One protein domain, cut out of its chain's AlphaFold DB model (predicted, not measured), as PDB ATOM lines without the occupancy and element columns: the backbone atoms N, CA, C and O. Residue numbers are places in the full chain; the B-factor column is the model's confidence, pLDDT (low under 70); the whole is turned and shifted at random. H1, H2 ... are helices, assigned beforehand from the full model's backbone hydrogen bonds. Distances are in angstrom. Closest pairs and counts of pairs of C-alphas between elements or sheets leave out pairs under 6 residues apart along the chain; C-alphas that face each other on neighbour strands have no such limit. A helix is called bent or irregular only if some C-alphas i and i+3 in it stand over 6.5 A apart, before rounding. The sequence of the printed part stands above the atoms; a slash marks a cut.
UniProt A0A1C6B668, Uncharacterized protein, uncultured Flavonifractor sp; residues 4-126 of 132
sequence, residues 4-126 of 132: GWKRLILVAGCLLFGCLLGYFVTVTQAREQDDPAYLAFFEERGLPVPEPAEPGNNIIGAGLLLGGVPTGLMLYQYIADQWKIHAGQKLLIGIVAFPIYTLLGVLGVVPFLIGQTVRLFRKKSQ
ATOM      1  N   GLY A   4     -11.685  -7.655  -9.039       84.38
ATOM      2  CA  GLY A   4     -12.402  -8.935  -9.128       84.38
ATOM      3  C   GLY A   4     -13.174  -9.100 -10.440       84.38
ATOM      4  O   GLY A   4     -12.999 -10.103 -11.123       84.38
ATOM      5  N   TRP A   5     -13.921  -8.074 -10.865       86.06
ATOM      6  CA  TRP A   5     -14.639  -8.078 -12.146       86.06
ATOM      7  C   TRP A   5     -13.702  -8.247 -13.343       86.06
ATOM      8  O   TRP A   5     -13.983  -9.046 -14.228       86.06
ATOM      9  N   LYS A   6     -12.550  -7.561 -13.349       89.62
ATOM     10  CA  LYS A   6     -11.540  -7.729 -14.413       89.62
ATOM     11  C   LYS A   6     -11.045  -9.173 -14.512       89.62
ATOM     12  O   LYS A   6     -10.917  -9.699 -15.611       89.62
ATOM     13  N   ARG A   7     -10.773  -9.809 -13.367       90.75
ATOM     14  CA  ARG A   7     -10.317 -11.208 -13.310       90.75
ATOM     15  C   ARG A   7     -11.398 -12.172 -13.790       90.75
ATOM     16  O   ARG A   7     -11.087 -13.088 -14.538       90.75
ATOM     17  N   LEU A   8     -12.645 -11.941 -13.392       91.94
ATOM     18  CA  LEU A   8     -13.783 -12.756 -13.803       91.94
ATOM     19  C   LEU A   8     -14.021 -12.657 -15.314       91.94
ATOM     20  O   LEU A   8     -14.124 -13.685 -15.971       91.94
ATOM     21  N   ILE A   9     -14.027 -11.441 -15.870       93.50
ATOM     22  CA  ILE A   9     -14.187 -11.211 -17.314       93.50
ATOM     23  C   ILE A   9     -13.049 -11.865 -18.100       93.50
ATOM     24  O   ILE A   9     -13.310 -12.499 -19.115       93.50
ATOM     25  N   LEU A  10     -11.803 -11.751 -17.625       94.75
ATOM     26  CA  LEU A  10     -10.657 -12.395 -18.269       94.75
ATOM     27  C   LEU A  10     -10.839 -13.916 -18.339       94.75
ATOM     28  O   LEU A  10     -10.750 -14.492 -19.417       94.75
ATOM     29  N   VAL A  11     -11.116 -14.560 -17.202       95.25
ATOM     30  CA  VAL A  11     -11.252 -16.023 -17.140       95.25
ATOM     31  C   VAL A  11     -12.462 -16.500 -17.944       95.25
ATOM     32  O   VAL A  11     -12.336 -17.445 -18.716       95.25
ATOM     33  N   ALA A  12     -13.608 -15.827 -17.818       95.12
ATOM     34  CA  ALA A  12     -14.807 -16.158 -18.582       95.12
ATOM     35  C   ALA A  12     -14.597 -15.961 -20.092       95.12
ATOM     36  O   ALA A  12     -14.991 -16.815 -20.879       95.12
ATOM     37  N   GLY A  13     -13.931 -14.877 -20.498       96.88
ATOM     38  CA  GLY A  13     -13.591 -14.614 -21.895       96.88
ATOM     39  C   GLY A  13     -12.674 -15.686 -22.480       96.88
ATOM     40  O   GLY A  13     -12.967 -16.217 -23.548       96.88
ATOM     41  N   CYS A  14     -11.611 -16.064 -21.763       97.19
ATOM     42  CA  CYS A  14     -10.723 -17.151 -22.179       97.19
ATOM     43  C   CYS A  14     -11.452 -18.498 -22.268       97.19
ATOM     44  O   CYS A  14     -11.230 -19.243 -23.217       97.19
ATOM     45  N   LEU A  15     -12.341 -18.794 -21.315       96.94
ATOM     46  CA  LEU A  15     -13.137 -20.020 -21.320       96.94
ATOM     47  C   LEU A  15     -14.060 -20.077 -22.541       96.94
ATOM     48  O   LEU A  15     -14.040 -21.061 -23.272       96.94
ATOM     49  N   LEU A  16     -14.823 -19.011 -22.803       97.38
ATOM     50  CA  LEU A  16     -15.725 -18.937 -23.958       97.38
ATOM     51  C   LEU A  16     -14.964 -19.028 -25.283       97.38
ATOM     52  O   LEU A  16     -15.394 -19.736 -26.193       97.38
ATOM     53  N   PHE A  17     -13.818 -18.352 -25.379       97.50
ATOM     54  CA  PHE A  17     -12.953 -18.444 -26.550       97.50
ATOM     55  C   PHE A  17     -12.415 -19.868 -26.745       97.50
ATOM     56  O   PHE A  17     -12.409 -20.369 -27.866       97.50
ATOM     57  N   GLY A  18     -12.040 -20.557 -25.665       97.00
ATOM     58  CA  GLY A  18     -11.634 -21.961 -25.720       97.00
ATOM     59  C   GLY A  18     -12.752 -22.883 -26.185       97.00
ATOM     60  O   GLY A  18     -12.525 -23.700 -27.070       97.00
ATOM     61  N   CYS A  19     -13.974 -22.701 -25.682       97.38
ATOM     62  CA  CYS A  19     -15.134 -23.452 -26.163       97.38
ATOM     63  C   CYS A  19     -15.376 -23.227 -27.663       97.38
ATOM     64  O   CYS A  19     -15.660 -24.179 -28.388       97.38
ATOM     65  N   LEU A  20     -15.231 -21.986 -28.139       97.69
ATOM     66  CA  LEU A  20     -15.375 -21.649 -29.557       97.69
ATOM     67  C   LEU A  20     -14.305 -22.339 -30.416       97.69
ATOM     68  O   LEU A  20     -14.630 -22.903 -31.458       97.69
ATOM     69  N   LEU A  21     -13.046 -22.345 -29.971       97.00
ATOM     70  CA  LEU A  21     -11.981 -23.083 -30.653       97.00
ATOM     71  C   LEU A  21     -12.247 -24.593 -30.663       97.00
ATOM     72  O   LEU A  21     -12.107 -25.218 -31.708       97.00
ATOM     73  N   GLY A  22     -12.686 -25.171 -29.543       96.69
ATOM     74  CA  GLY A  22     -13.052 -26.588 -29.470       96.69
ATOM     75  C   GLY A  22     -14.214 -26.956 -30.400       96.69
ATOM     76  O   GLY A  22     -14.214 -28.029 -31.006       96.69
ATOM     77  N   TYR A  23     -15.172 -26.043 -30.592       96.38
ATOM     78  CA  TYR A  23     -16.227 -26.201 -31.591       96.38
ATOM     79  C   TYR A  23     -15.655 -26.231 -33.013       96.38
ATOM     80  O   TYR A  23     -15.970 -27.146 -33.771       96.38
ATOM     81  N   PHE A  24     -14.774 -25.289 -33.368       95.94
ATOM     82  CA  PHE A  24     -14.129 -25.294 -34.684       95.94
ATOM     83  C   PHE A  24     -13.315 -26.564 -34.926       95.94
ATOM     84  O   PHE A  24     -13.449 -27.155 -35.990       95.94
ATOM     85  N   VAL A  25     -12.543 -27.024 -33.937       94.75
ATOM     86  CA  VAL A  25     -11.807 -28.298 -34.018       94.75
ATOM     87  C   VAL A  25     -12.755 -29.456 -34.313       94.75
ATOM     88  O   VAL A  25     -12.479 -30.249 -35.204       94.75
ATOM     89  N   THR A  26     -13.896 -29.521 -33.627       94.19
ATOM     90  CA  THR A  26     -14.908 -30.560 -33.864       94.19
ATOM     91  C   THR A  26     -15.442 -30.521 -35.296       94.19
ATOM     92  O   THR A  26     -15.544 -31.556 -35.948       94.19
ATOM     93  N   VAL A  27     -15.772 -29.330 -35.804       94.56
ATOM     94  CA  VAL A  27     -16.270 -29.163 -37.179       94.56
ATOM     95  C   VAL A  27     -15.204 -29.552 -38.203       94.56
ATOM     96  O   VAL A  27     -15.528 -30.186 -39.203       94.56
ATOM     97  N   THR A  28     -13.942 -29.193 -37.961       93.69
ATOM     98  CA  THR A  28     -12.825 -29.575 -38.830       93.69
ATOM     99  C   THR A  28     -12.624 -31.084 -38.832       93.69
ATOM    100  O   THR A  28     -12.597 -31.668 -39.906       93.69
ATOM    101  N   GLN A  29     -12.588 -31.722 -37.657       92.12
ATOM    102  CA  GLN A  29     -12.458 -33.177 -37.545       92.12
ATOM    103  C   GLN A  29     -13.587 -33.901 -38.280       92.12
ATOM    104  O   GLN A  29     -13.323 -34.854 -38.997       92.12
ATOM    105  N   ALA A  30     -14.832 -33.429 -38.163       91.12
ATOM    106  CA  ALA A  30     -15.953 -34.013 -38.896       91.12
ATOM    107  C   ALA A  30     -15.768 -33.912 -40.421       91.12
ATOM    108  O   ALA A  30     -16.029 -34.875 -41.127       91.12
ATOM    109  N   ARG A  31     -15.271 -32.776 -40.927       92.25
ATOM    110  CA  ARG A  31     -15.003 -32.596 -42.365       92.25
ATOM    111  C   ARG A  31     -13.838 -33.444 -42.868       92.25
ATOM    112  O   ARG A  31     -13.895 -33.907 -43.997       92.25
ATOM    113  N   GLU A  32     -12.802 -33.632 -42.055       91.31
ATOM    114  CA  GLU A  32     -11.654 -34.484 -42.393       91.31
ATOM    115  C   GLU A  32     -12.071 -35.950 -42.580       91.31
ATOM    116  O   GLU A  32     -11.523 -36.630 -43.441       91.31
ATOM    117  N   GLN A  33     -13.087 -36.421 -41.845       88.88
ATOM    118  CA  GLN A  33     -13.636 -37.772 -42.031       88.88
ATOM    119  C   GLN A  33     -14.362 -37.956 -43.372       88.88
ATOM    120  O   GLN A  33     -14.451 -39.078 -43.862       88.88
ATOM    121  N   ASP A  34     -14.854 -36.870 -43.973       91.25
ATOM    122  CA  ASP A  34     -15.517 -36.886 -45.280       91.25
ATOM    123  C   ASP A  34     -14.544 -36.587 -46.442       91.25
ATOM    124  O   ASP A  34     -14.942 -36.639 -47.610       91.25
ATOM    125  N   ASP A  35     -13.277 -36.249 -46.157       94.25
ATOM    126  CA  ASP A  35     -12.292 -35.853 -47.167       94.25
ATOM    127  C   ASP A  35     -11.529 -37.075 -47.721       94.25
ATOM    128  O   ASP A  35     -10.698 -37.669 -47.024       94.25
ATOM    129  N   PRO A  36     -11.731 -37.447 -49.001       92.31
ATOM    130  CA  PRO A  36     -11.066 -38.602 -49.592       92.31
ATOM    131  C   PRO A  36      -9.541 -38.453 -49.653       92.31
ATOM    132  O   PRO A  36      -8.839 -39.460 -49.590       92.31
ATOM    133  N   ALA A  37      -9.005 -37.231 -49.753       94.38
ATOM    134  CA  ALA A  37      -7.560 -37.009 -49.761       94.38
ATOM    135  C   ALA A  37      -6.948 -37.232 -48.370       94.38
ATOM    136  O   ALA A  37      -5.848 -37.774 -48.251       94.38
ATOM    137  N   TYR A  38      -7.678 -36.852 -47.318       91.31
ATOM    138  CA  TYR A  38      -7.291 -37.123 -45.937       91.31
ATOM    139  C   TYR A  38      -7.288 -38.629 -45.655       91.31
ATOM    140  O   TYR A  38      -6.304 -39.150 -45.138       91.31
ATOM    141  N   LEU A  39      -8.340 -39.349 -46.055       93.12
ATOM    142  CA  LEU A  39      -8.430 -40.799 -45.861       93.12
ATOM    143  C   LEU A  39      -7.344 -41.558 -46.640       93.12
ATOM    144  O   LEU A  39      -6.658 -42.407 -46.066       93.12
ATOM    145  N   ALA A  40      -7.124 -41.195 -47.910       93.81
ATOM    146  CA  ALA A  40      -6.089 -41.798 -48.748       93.81
ATOM    147  C   ALA A  40      -4.683 -41.631 -48.146       93.81
ATOM    148  O   ALA A  40      -3.886 -42.562 -48.185       93.81
ATOM    149  N   PHE A  41      -4.386 -40.488 -47.513       94.25
ATOM    150  CA  PHE A  41      -3.099 -40.264 -46.844       94.25
ATOM    151  C   PHE A  41      -2.798 -41.308 -45.752       94.25
ATOM    152  O   PHE A  41      -1.647 -41.726 -45.597       94.25
ATOM    153  N   PHE A  42      -3.811 -41.716 -44.980       94.12
ATOM    154  CA  PHE A  42      -3.652 -42.743 -43.947       94.12
ATOM    155  C   PHE A  42      -3.594 -44.143 -44.560       94.12
ATOM    156  O   PHE A  42      -2.722 -44.930 -44.184       94.12
ATOM    157  N   GLU A  43      -4.444 -44.423 -45.548       93.19
ATOM    158  CA  GLU A  43      -4.479 -45.704 -46.259       93.19
ATOM    159  C   GLU A  43      -3.150 -46.011 -46.971       93.19
ATOM    160  O   GLU A  43      -2.573 -47.079 -46.766       93.19
ATOM    161  N   GLU A  44      -2.594 -45.051 -47.718       95.50
ATOM    162  CA  GLU A  44      -1.310 -45.184 -48.427       95.50
ATOM    163  C   GLU A  44      -0.132 -45.473 -47.486       95.50
ATOM    164  O   GLU A  44       0.858 -46.094 -47.876       95.50
ATOM    165  N   ARG A  45      -0.225 -45.022 -46.231       94.56
ATOM    166  CA  ARG A  45       0.797 -45.237 -45.199       94.56
ATOM    167  C   ARG A  45       0.516 -46.456 -44.322       94.56
ATOM    168  O   ARG A  45       1.304 -46.724 -43.416       94.56
ATOM    169  N   GLY A  46      -0.583 -47.175 -44.562       94.12
ATOM    170  CA  GLY A  46      -1.029 -48.286 -43.722       94.12
ATOM    171  C   GLY A  46      -1.315 -47.865 -42.275       94.12
ATOM    172  O   GLY A  46      -1.131 -48.661 -41.355       94.12
ATOM    173  N   LEU A  47      -1.694 -46.601 -42.063       94.38
ATOM    174  CA  LEU A  47      -1.996 -46.036 -40.751       94.38
ATOM    175  C   LEU A  47      -3.510 -46.047 -40.498       94.38
ATOM    176  O   LEU A  47      -4.288 -45.865 -41.433       94.38
ATOM    177  N   PRO A  48      -3.952 -46.219 -39.240       91.94
ATOM    178  CA  PRO A  48      -5.359 -46.065 -38.903       91.94
ATOM    179  C   PRO A  48      -5.775 -44.597 -39.035       91.94
ATOM    180  O   PRO A  48      -5.045 -43.696 -38.610       91.94
ATOM    181  N   VAL A  49      -6.966 -44.367 -39.588       91.19
ATOM    182  CA  VAL A  49      -7.585 -43.037 -39.606       91.19
ATOM    183  C   VAL A  49      -7.899 -42.636 -38.159       91.19
ATOM    184  O   VAL A  49      -8.498 -43.433 -37.433       91.19
ATOM    185  N   PRO A  50      -7.491 -41.438 -37.702       88.56
ATOM    186  CA  PRO A  50      -7.791 -40.982 -36.353       88.56
ATOM    187  C   PRO A  50      -9.300 -40.866 -36.147       88.56
ATOM    188  O   PRO A  50      -9.985 -40.218 -36.937       88.56
ATOM    189  N   GLU A  51      -9.812 -41.446 -35.063       88.19
ATOM    190  CA  GLU A  51     -11.201 -41.222 -34.671       88.19
ATOM    191  C   GLU A  51     -11.374 -39.779 -34.172       88.19
ATOM    192  O   GLU A  51     -10.551 -39.289 -33.385       88.19
ATOM    193  N   PRO A  52     -12.432 -39.075 -34.610       89.31
ATOM    194  CA  PRO A  52     -12.718 -37.744 -34.108       89.31
ATOM    195  C   PRO A  52     -13.044 -37.833 -32.618       89.31
ATOM    196  O   PRO A  52     -13.794 -38.703 -32.169       89.31
ATOM    197  N   ALA A  53     -12.495 -36.910 -31.837       88.12
ATOM    198  CA  ALA A  53     -12.845 -36.826 -30.430       88.12
ATOM    199  C   ALA A  53     -14.314 -36.409 -30.284       88.12
ATOM    200  O   ALA A  53     -14.843 -35.647 -31.100       88.12
ATOM    201  N   GLU A  54     -14.974 -36.878 -29.221       92.44
ATOM    202  CA  GLU A  54     -16.357 -36.485 -28.966       92.44
ATOM    203  C   GLU A  54     -16.477 -34.948 -28.928       92.44
ATOM    204  O   GLU A  54     -15.700 -34.289 -28.222       92.44
ATOM    205  N   PRO A  55     -17.476 -34.361 -29.616       90.88
ATOM    206  CA  PRO A  55     -17.689 -32.914 -29.660       90.88
ATOM    207  C   PRO A  55     -17.637 -32.242 -28.285       90.88
ATOM    208  O   PRO A  55     -17.026 -31.187 -28.109       90.88
ATOM    209  N   GLY A  56     -18.251 -32.882 -27.284       91.31
ATOM    210  CA  GLY A  56     -18.269 -32.393 -25.909       91.31
ATOM    211  C   GLY A  56     -16.872 -32.298 -25.299       91.31
ATOM    212  O   GLY A  56     -16.553 -31.288 -24.673       91.31
ATOM    213  N   ASN A  57     -16.015 -33.291 -25.538       93.62
ATOM    214  CA  ASN A  57     -14.655 -33.330 -24.999       93.62
ATOM    215  C   ASN A  57     -13.777 -32.244 -25.625       93.62
ATOM    216  O   ASN A  57     -13.045 -31.568 -24.904       93.62
ATOM    217  N   ASN A  58     -13.909 -32.006 -26.932       93.62
ATOM    218  CA  ASN A  58     -13.201 -30.921 -27.616       93.62
ATOM    219  C   ASN A  58     -13.622 -29.543 -27.084       93.62
ATOM    220  O   ASN A  58     -12.770 -28.720 -26.743       93.62
ATOM    221  N   ILE A  59     -14.930 -29.288 -26.980       95.06
ATOM    222  CA  ILE A  59     -15.474 -27.992 -26.547       95.06
ATOM    223  C   ILE A  59     -15.144 -27.725 -25.074       95.06
ATOM    224  O   ILE A  59     -14.579 -26.680 -24.742       95.06
ATOM    225  N   ILE A  60     -15.477 -28.666 -24.187       94.56
ATOM    226  CA  ILE A  60     -15.256 -28.520 -22.744       94.56
ATOM    227  C   ILE A  60     -13.756 -28.511 -22.448       94.56
ATOM    228  O   ILE A  60     -13.291 -27.653 -21.702       94.56
ATOM    229  N   GLY A  61     -12.990 -29.417 -23.058       93.69
ATOM    230  CA  GLY A  61     -11.547 -29.517 -22.863       93.69
ATOM    231  C   GLY A  61     -10.818 -28.238 -23.264       93.69
ATOM    232  O   GLY A  61     -10.056 -27.694 -22.464       93.69
ATOM    233  N   ALA A  62     -11.099 -27.698 -24.454       95.62
ATOM    234  CA  ALA A  62     -10.490 -26.452 -24.915       95.62
ATOM    235  C   ALA A  62     -10.912 -25.243 -24.060       95.62
ATOM    236  O   ALA A  62     -10.077 -24.397 -23.725       95.62
ATOM    237  N   GLY A  63     -12.184 -25.182 -23.648       96.31
ATOM    238  CA  GLY A  63     -12.690 -24.157 -22.732       96.31
ATOM    239  C   GLY A  63     -11.996 -24.181 -21.370       96.31
ATOM    240  O   GLY A  63     -11.517 -23.150 -20.891       96.31
ATOM    241  N   LEU A  64     -11.889 -25.362 -20.759       96.25
ATOM    242  CA  LEU A  64     -11.210 -25.549 -19.480       96.25
ATOM    243  C   LEU A  64      -9.708 -25.265 -19.582       96.25
ATOM    244  O   LEU A  64      -9.167 -24.616 -18.689       96.25
ATOM    245  N   LEU A  65      -9.044 -25.685 -20.664       94.88
ATOM    246  CA  LEU A  65      -7.629 -25.392 -20.912       94.88
ATOM    247  C   LEU A  65      -7.374 -23.886 -20.972       94.88
ATOM    248  O   LEU A  65      -6.554 -23.370 -20.209       94.88
ATOM    249  N   LEU A  66      -8.104 -23.158 -21.823       95.19
ATOM    250  CA  LEU A  66      -7.882 -21.720 -21.977       95.19
ATOM    251  C   LEU A  66      -8.349 -20.903 -20.775       95.19
ATOM    252  O   LEU A  66      -7.676 -19.942 -20.415       95.19
ATOM    253  N   GLY A  67      -9.446 -21.274 -20.110       93.69
ATOM    254  CA  GLY A  67      -9.848 -20.653 -18.842       93.69
ATOM    255  C   GLY A  67      -8.899 -20.994 -17.682       93.69
ATOM    256  O   GLY A  67      -8.709 -20.198 -16.754       93.69
ATOM    257  N   GLY A  68      -8.259 -22.161 -17.746       93.69
ATOM    258  CA  GLY A  68      -7.310 -22.657 -16.760       93.69
ATOM    259  C   GLY A  68      -5.992 -21.890 -16.752       93.69
ATOM    260  O   GLY A  68      -5.497 -21.581 -15.675       93.69
ATOM    261  N   VAL A  69      -5.463 -21.487 -17.911       93.69
ATOM    262  CA  VAL A  69      -4.213 -20.703 -18.017       93.69
ATOM    263  C   VAL A  69      -4.214 -19.435 -17.140       93.69
ATOM    264  O   VAL A  69      -3.349 -19.318 -16.265       93.69
ATOM    265  N   PRO A  70      -5.162 -18.484 -17.283       93.62
ATOM    266  CA  PRO A  70      -5.184 -17.290 -16.444       93.62
ATOM    267  C   PRO A  70      -5.480 -17.622 -14.977       93.62
ATOM    268  O   PRO A  70      -4.940 -16.965 -14.088       93.62
ATOM    269  N   THR A  71      -6.289 -18.650 -14.704       93.31
ATOM    270  CA  THR A  71      -6.597 -19.088 -13.332       93.31
ATOM    271  C   THR A  71      -5.350 -19.629 -12.626       93.31
ATOM    272  O   THR A  71      -5.026 -19.215 -11.512       93.31
ATOM    273  N   GLY A  72      -4.606 -20.498 -13.305       92.88
ATOM    274  CA  GLY A  72      -3.345 -21.071 -12.851       92.88
ATOM    275  C   GLY A  72      -2.267 -20.013 -12.662       92.88
ATOM    276  O   GLY A  72      -1.587 -20.000 -11.640       92.88
ATOM    277  N   LEU A  73      -2.168 -19.058 -13.590       92.25
ATOM    278  CA  LEU A  73      -1.233 -17.942 -13.470       92.25
ATOM    279  C   LEU A  73      -1.546 -17.062 -12.251       92.25
ATOM    280  O   LEU A  73      -0.630 -16.642 -11.546       92.25
ATOM    281  N   MET A  74      -2.825 -16.801 -11.960       93.50
ATOM    282  CA  MET A  74      -3.219 -16.067 -10.752       93.50
ATOM    283  C   MET A  74      -2.865 -16.833  -9.473       93.50
ATOM    284  O   MET A  74      -2.418 -16.211  -8.506       93.50
ATOM    285  N   LEU A  75      -3.034 -18.158  -9.464       91.19
ATOM    286  CA  LEU A  75      -2.633 -19.014  -8.347       91.19
ATOM    287  C   LEU A  75      -1.109 -19.004  -8.157       91.19
ATOM    288  O   LEU A  75      -0.629 -18.798  -7.044       91.19
ATOM    289  N   TYR A  76      -0.351 -19.150  -9.244       90.94
ATOM    290  CA  TYR A  76       1.106 -19.067  -9.231       90.94
ATOM    291  C   TYR A  76       1.587 -17.719  -8.687       90.94
ATOM    292  O   TYR A  76       2.433 -17.676  -7.796       90.94
ATOM    293  N   GLN A  77       1.021 -16.614  -9.182       89.00
ATOM    294  CA  GLN A  77       1.364 -15.273  -8.711       89.00
ATOM    295  C   GLN A  77       1.093 -15.119  -7.215       89.00
ATOM    296  O   GLN A  77       1.945 -14.589  -6.512       89.00
ATOM    297  N   TYR A  78      -0.045 -15.623  -6.734       88.81
ATOM    298  CA  TYR A  78      -0.389 -15.594  -5.315       88.81
ATOM    299  C   TYR A  78       0.643 -16.337  -4.451       88.81
ATOM    300  O   TYR A  78       1.114 -15.787  -3.458       88.81
ATOM    301  N   ILE A  79       1.049 -17.545  -4.856       87.81
ATOM    302  CA  ILE A  79       2.051 -18.342  -4.127       87.81
ATOM    303  C   ILE A  79       3.430 -17.671  -4.180       87.81
ATOM    304  O   ILE A  79       4.093 -17.530  -3.154       87.81
ATOM    305  N   ALA A  80       3.852 -17.211  -5.357       87.38
ATOM    306  CA  ALA A  80       5.141 -16.550  -5.537       87.38
ATOM    307  C   ALA A  80       5.251 -15.251  -4.720       87.38
ATOM    308  O   ALA A  80       6.311 -14.972  -4.155       87.38
ATOM    309  N   ASP A  81       4.162 -14.481  -4.628       87.00
ATOM    310  CA  ASP A  81       4.097 -13.267  -3.811       87.00
ATOM    311  C   ASP A  81       4.148 -13.606  -2.314       87.00
ATOM    312  O   ASP A  81       4.870 -12.953  -1.559       87.00
ATOM    313  N   GLN A  82       3.457 -14.669  -1.886       88.12
ATOM    314  CA  GLN A  82       3.508 -15.155  -0.503       88.12
ATOM    315  C   GLN A  82       4.927 -15.591  -0.103       88.12
ATOM    316  O   GLN A  82       5.339 -15.395   1.040       88.12
ATOM    317  N   TRP A  83       5.687 -16.154  -1.044       87.06
ATOM    318  CA  TRP A  83       7.055 -16.634  -0.827       87.06
ATOM    319  C   TRP A  83       8.118 -15.556  -1.093       87.06
ATOM    320  O   TRP A  83       9.310 -15.833  -0.968       87.06
ATOM    321  N   LYS A  84       7.703 -14.326  -1.436       86.12
ATOM    322  CA  LYS A  84       8.577 -13.170  -1.708       86.12
ATOM    323  C   LYS A  84       9.691 -13.472  -2.722       86.12
ATOM    324  O   LYS A  84      10.820 -13.006  -2.578       86.12
ATOM    325  N   ILE A  85       9.378 -14.256  -3.755       83.75
ATOM    326  CA  ILE A  85      10.349 -14.627  -4.794       83.75
ATOM    327  C   ILE A  85      10.734 -13.380  -5.602       83.75
ATOM    328  O   ILE A  85       9.867 -12.641  -6.075       83.75
ATOM    329  N   HIS A  86      12.037 -13.159  -5.801       83.56
ATOM    330  CA  HIS A  86      12.555 -12.051  -6.609       83.56
ATOM    331  C   HIS A  86      12.047 -12.121  -8.058       83.56
ATOM    332  O   HIS A  86      11.914 -13.204  -8.627       83.56
ATOM    333  N   ALA A  87      11.821 -10.966  -8.694       77.19
ATOM    334  CA  ALA A  87      11.155 -10.878 -10.000       77.19
ATOM    335  C   ALA A  87      11.801 -11.740 -11.110       77.19
ATOM    336  O   ALA A  87      11.084 -12.401 -11.860       77.19
ATOM    337  N   GLY A  88      13.137 -11.796 -11.187       76.00
ATOM    338  CA  GLY A  88      13.845 -12.619 -12.180       76.00
ATOM    339  C   GLY A  88      13.705 -14.129 -11.942       76.00
ATOM    340  O   GLY A  88      13.450 -14.888 -12.876       76.00
ATOM    341  N   GLN A  89      13.782 -14.568 -10.682       78.38
ATOM    342  CA  GLN A  89      13.552 -15.969 -10.302       78.38
ATOM    343  C   GLN A  89      12.085 -16.372 -10.476       78.38
ATOM    344  O   GLN A  89      11.799 -17.490 -10.894       78.38
ATOM    345  N   LYS A  90      11.152 -15.450 -10.221       83.44
ATOM    346  CA  LYS A  90       9.719 -15.644 -10.454       83.44
ATOM    347  C   LYS A  90       9.428 -15.901 -11.936       83.44
ATOM    348  O   LYS A  90       8.641 -16.776 -12.264       83.44
ATOM    349  N   LEU A  91      10.091 -15.201 -12.854       82.69
ATOM    350  CA  LEU A  91       9.901 -15.459 -14.283       82.69
ATOM    351  C   LEU A  91      10.446 -16.838 -14.691       82.69
ATOM    352  O   LEU A  91       9.731 -17.602 -15.335       82.69
ATOM    353  N   LEU A  92      11.661 -17.191 -14.259       84.81
ATOM    354  CA  LEU A  92      12.266 -18.499 -14.550       84.81
ATOM    355  C   LEU A  92      11.430 -19.664 -14.006       84.81
ATOM    356  O   LEU A  92      11.082 -20.580 -14.749       84.81
ATOM    357  N   ILE A  93      11.052 -19.607 -12.726       84.12
ATOM    358  CA  ILE A  93      10.206 -20.627 -12.095       84.12
ATOM    359  C   ILE A  93       8.831 -20.656 -12.765       84.12
ATOM    360  O   ILE A  93       8.279 -21.730 -12.969       84.12
ATOM    361  N   GLY A  94       8.284 -19.498 -13.146       83.81
ATOM    362  CA  GLY A  94       7.009 -19.402 -13.850       83.81
ATOM    363  C   GLY A  94       7.009 -20.092 -15.218       83.81
ATOM    364  O   GLY A  94       5.993 -20.670 -15.593       83.81
ATOM    365  N   ILE A  95       8.125 -20.085 -15.949       86.12
ATOM    366  CA  ILE A  95       8.245 -20.821 -17.217       86.12
ATOM    367  C   ILE A  95       8.315 -22.327 -16.951       86.12
ATOM    368  O   ILE A  95       7.564 -23.093 -17.549       86.12
ATOM    369  N   VAL A  96       9.168 -22.756 -16.018       87.31
ATOM    370  CA  VAL A  96       9.346 -24.185 -15.702       87.31
ATOM    371  C   VAL A  96       8.070 -24.794 -15.113       87.31
ATOM    372  O   VAL A  96       7.680 -25.904 -15.464       87.31
ATOM    373  N   ALA A  97       7.381 -24.056 -14.245       87.50
ATOM    374  CA  ALA A  97       6.162 -24.509 -13.587       87.50
ATOM    375  C   ALA A  97       4.899 -24.332 -14.447       87.50
ATOM    376  O   ALA A  97       3.821 -24.718 -13.987       87.50
ATOM    377  N   PHE A  98       5.006 -23.782 -15.667       88.25
ATOM    378  CA  PHE A  98       3.863 -23.498 -16.543       88.25
ATOM    379  C   PHE A  98       2.890 -24.665 -16.712       88.25
ATOM    380  O   PHE A  98       1.693 -24.460 -16.481       88.25
ATOM    381  N   PRO A  99       3.346 -25.893 -17.014       89.19
ATOM    382  CA  PRO A  99       2.437 -27.026 -17.138       89.19
ATOM    383  C   PRO A  99       1.704 -27.319 -15.822       89.19
ATOM    384  O   PRO A  99       0.501 -27.564 -15.814       89.19
ATOM    385  N   ILE A 100       2.411 -27.221 -14.693       91.06
ATOM    386  CA  ILE A 100       1.901 -27.591 -13.369       91.06
ATOM    387  C   ILE A 100       0.791 -26.638 -12.933       91.06
ATOM    388  O   ILE A 100      -0.315 -27.080 -12.614       91.06
ATOM    389  N   TYR A 101       1.044 -25.326 -12.926       89.06
ATOM    390  CA  TYR A 101       0.003 -24.394 -12.491       89.06
ATOM    391  C   TYR A 101      -1.130 -24.274 -13.505       89.06
ATOM    392  O   TYR A 101      -2.245 -23.965 -13.098       89.06
ATOM    393  N   THR A 102      -0.893 -24.547 -14.791       89.38
ATOM    394  CA  THR A 102      -1.973 -24.597 -15.787       89.38
ATOM    395  C   THR A 102      -2.913 -25.765 -15.512       89.38
ATOM    396  O   THR A 102      -4.121 -25.559 -15.504       89.38
ATOM    397  N   LEU A 103      -2.395 -26.954 -15.175       92.06
ATOM    398  CA  LEU A 103      -3.218 -28.094 -14.749       92.06
ATOM    399  C   LEU A 103      -4.026 -27.775 -13.484       92.06
ATOM    400  O   LEU A 103      -5.232 -28.016 -13.435       92.06
ATOM    401  N   LEU A 104      -3.394 -27.160 -12.481       92.38
ATOM    402  CA  LEU A 104      -4.110 -26.685 -11.291       92.38
ATOM    403  C   LEU A 104      -5.165 -25.630 -11.645       92.38
ATOM    404  O   LEU A 104      -6.242 -25.604 -11.056       92.38
ATOM    405  N   GLY A 105      -4.873 -24.777 -12.624       92.06
ATOM    406  CA  GLY A 105      -5.795 -23.789 -13.163       92.06
ATOM    407  C   GLY A 105      -7.006 -24.416 -13.850       92.06
ATOM    408  O   GLY A 105      -8.118 -23.962 -13.609       92.06
ATOM    409  N   VAL A 106      -6.816 -25.475 -14.642       93.56
ATOM    410  CA  VAL A 106      -7.890 -26.259 -15.279       93.56
ATOM    411  C   VAL A 106      -8.834 -26.836 -14.223       93.56
ATOM    412  O   VAL A 106     -10.047 -26.685 -14.333       93.56
ATOM    413  N   LEU A 107      -8.287 -27.421 -13.154       93.38
ATOM    414  CA  LEU A 107      -9.078 -27.923 -12.024       93.38
ATOM    415  C   LEU A 107      -9.749 -26.783 -11.237       93.38
ATOM    416  O   LEU A 107     -10.850 -26.926 -10.706       93.38
ATOM    417  N   GLY A 108      -9.075 -25.635 -11.156       88.94
ATOM    418  CA  GLY A 108      -9.480 -24.484 -10.360       88.94
ATOM    419  C   GLY A 108     -10.433 -23.509 -11.051       88.94
ATOM    420  O   GLY A 108     -11.011 -22.669 -10.365       88.94
ATOM    421  N   VAL A 109     -10.622 -23.582 -12.373       92.38
ATOM    422  CA  VAL A 109     -11.360 -22.558 -13.135       92.38
ATOM    423  C   VAL A 109     -12.826 -22.467 -12.711       92.38
ATOM    424  O   VAL A 109     -13.332 -21.375 -12.449       92.38
ATOM    425  N   VAL A 110     -13.492 -23.611 -12.547       90.62
ATOM    426  CA  VAL A 110     -14.895 -23.688 -12.115       90.62
ATOM    427  C   VAL A 110     -15.081 -23.149 -10.689       90.62
ATOM    428  O   VAL A 110     -15.857 -22.201 -10.516       90.62
ATOM    429  N   PRO A 111     -14.365 -23.649  -9.656       91.25
ATOM    430  CA  PRO A 111     -14.514 -23.110  -8.306       91.25
ATOM    431  C   PRO A 111     -14.067 -21.644  -8.206       91.25
ATOM    432  O   PRO A 111     -14.651 -20.882  -7.430       91.25
ATOM    433  N   PHE A 112     -13.089 -21.206  -9.008       91.12
ATOM    434  CA  PHE A 112     -12.668 -19.805  -9.066       91.12
ATOM    435  C   PHE A 112     -13.784 -18.888  -9.573       91.12
ATOM    436  O   PHE A 112     -14.063 -17.868  -8.937       91.12
ATOM    437  N   LEU A 113     -14.438 -19.245 -10.684       90.94
ATOM    438  CA  LEU A 113     -15.541 -18.465 -11.250       90.94
ATOM    439  C   LEU A 113     -16.709 -18.354 -10.266       90.94
ATOM    440  O   LEU A 113     -17.194 -17.247 -10.012       90.94
ATOM    441  N   ILE A 114     -17.107 -19.467  -9.646       91.19
ATOM    442  CA  ILE A 114     -18.179 -19.489  -8.639       91.19
ATOM    443  C   ILE A 114     -17.793 -18.608  -7.443       91.19
ATOM    444  O   ILE A 114     -18.536 -17.701  -7.058       91.19
ATOM    445  N   GLY A 115     -16.601 -18.820  -6.879       88.38
ATOM    446  CA  GLY A 115     -16.130 -18.095  -5.702       88.38
ATOM    447  C   GLY A 115     -15.982 -16.588  -5.932       88.38
ATOM    448  O   GLY A 115     -16.387 -15.796  -5.078       88.38
ATOM    449  N   GLN A 116     -15.438 -16.169  -7.080       87.50
ATOM    450  CA  GLN A 116     -15.334 -14.750  -7.451       87.50
ATOM    451  C   GLN A 116     -16.709 -14.105  -7.600       87.50
ATOM    452  O   GLN A 116     -16.932 -13.023  -7.057       87.50
ATOM    453  N   THR A 117     -17.638 -14.781  -8.275       87.94
ATOM    454  CA  THR A 117     -19.003 -14.286  -8.477       87.94
ATOM    455  C   THR A 117     -19.691 -14.050  -7.132       87.94
ATOM    456  O   THR A 117     -20.128 -12.935  -6.844       87.94
ATOM    457  N   VAL A 118     -19.690 -15.053  -6.245       90.06
ATOM    458  CA  VAL A 118     -20.290 -14.952  -4.902       90.06
ATOM    459  C   VAL A 118     -19.663 -13.820  -4.082       90.06
ATOM    460  O   VAL A 118     -20.383 -13.056  -3.437       90.06
ATOM    461  N   ARG A 119     -18.331 -13.673  -4.108       87.06
ATOM    462  CA  ARG A 119     -17.633 -12.593  -3.386       87.06
ATOM    463  C   ARG A 119     -18.035 -11.208  -3.889       87.06
ATOM    464  O   ARG A 119     -18.263 -10.321  -3.071       87.06
ATOM    465  N   LEU A 120     -18.148 -11.025  -5.204       86.81
ATOM    466  CA  LEU A 120     -18.544  -9.749  -5.805       86.81
ATOM    467  C   LEU A 120     -19.999  -9.388  -5.471       86.81
ATOM    468  O   LEU A 120     -20.273  -8.249  -5.098       86.81
ATOM    469  N   PHE A 121     -20.921 -10.355  -5.520       84.69
ATOM    470  CA  PHE A 121     -22.319 -10.136  -5.127       84.69
ATOM    471  C   PHE A 121     -22.473  -9.838  -3.629       84.69
ATOM    472  O   PHE A 121     -23.228  -8.940  -3.250       84.69
ATOM    473  N   ARG A 122     -21.718 -10.528  -2.766       85.12
ATOM    474  CA  ARG A 122     -21.672 -10.223  -1.327       85.12
ATOM    475  C   ARG A 122     -21.128  -8.827  -1.043       85.12
ATOM    476  O   ARG A 122     -21.683  -8.118  -0.217       85.12
ATOM    477  N   LYS A 123     -20.077  -8.403  -1.747       80.50
ATOM    478  CA  LYS A 123     -19.508  -7.063  -1.564       80.50
ATOM    479  C   LYS A 123     -20.471  -5.960  -2.007       80.50
ATOM    480  O   LYS A 123     -20.567  -4.943  -1.340       80.50
ATOM    481  N   LYS A 124     -21.222  -6.182  -3.090       71.62
ATOM    482  CA  LYS A 124     -22.250  -5.247  -3.569       71.62
ATOM    483  C   LYS A 124     -23.456  -5.133  -2.623       71.62
ATOM    484  O   LYS A 124     -24.128  -4.111  -2.632       71.62
ATOM    485  N   SER A 125     -23.754  -6.177  -1.849       66.69
ATOM    486  CA  SER A 125     -24.904  -6.213  -0.929       66.69
ATOM    487  C   SER A 125     -24.603  -5.679   0.471       66.69
ATOM    488  O   SER A 125     -25.538  -5.500   1.246       66.69
ATOM    489  N   GLN A 126     -23.340  -5.389   0.803       56.75
ATOM    490  CA  GLN A 126     -23.018  -4.646   2.017       56.75
ATOM    491  C   GLN A 126     -23.098  -3.144   1.712       56.75
ATOM    492  O   GLN A 126     -22.268  -2.659   0.939       56.75
TER     493      GLN A 126
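This is residues 4 to 126 of the 132 residues of an uncharacterized protein of uncultured Flavonifractor sp (UniProt A0A1C6B668). Two long helices, H1 and H3, pack on each other running opposite ways; the bent helix H5 crosses H3 with its arm H5a, and its arm H5b packs on the beginning of H1. Short H2 turns across the far end of H1, H4 makes the turn from H3 to H5a, and residues 121 to 126 stick out. The printed part has 123 residues with five named helices, H1 to H5, and no named strand: all helix. It is loose, with a radius of gyration of the C-alphas of 19.6 A, and flat, spanning 63 by 39 by 17 A.

Start at the hub H1, residues 4 to 33. H2, residues 36 to 44, only just touches it, only at the corner, with 3 pairs of C-alphas within 8 A, the closest Glu 32 and Tyr 38 at 6.2 A. H3, residues 55 to 82, touches H1 opposite ways at a shallow tilt of 32 degrees, only just short of steep; the closest C-alphas, Gly 18 and Gly 63, are 3.9 A apart. H4, residues 87 to 96, is close to but not clearly touching H3, C-alphas 80 and 90 being 6.8 A apart. H5, residues 98 to 125, is one helix by its hydrogen bonds but bent: C-alphas 107 and 110 are 7.2 A apart. Its arm H5a, residues 98 to 107, touches H3 at a steep tilt of 65 degrees, closest at C-alphas 72 and 105, 3.7 A. H5b, residues 110 to 125, touches H1 with residues 113 to 120 alone, closest at C-alphas 8 and 113, 6.5 A. Every O i to N i+4 pair is within hydrogen-bond range in H1, H4, H5a and H5b, against 4 of 5 in H2 and 22 of 24 in H3.

Find C-alpha 4 at (-12.402, -8.935, -9.128); H1 runs 43.8 A to C-alpha 33. H3 runs 40.2 A, with a kink of 29 degrees near residue 69. H5b runs 23.0 A to C-alpha 125 at (-24.904, -6.213, -0.929).

The C-alphas farthest apart, Glu 44 and Gln 126, are 68.3 A apart. The printed part has no cut and no long link; pLDDT is under 70 at residues 125 to 126.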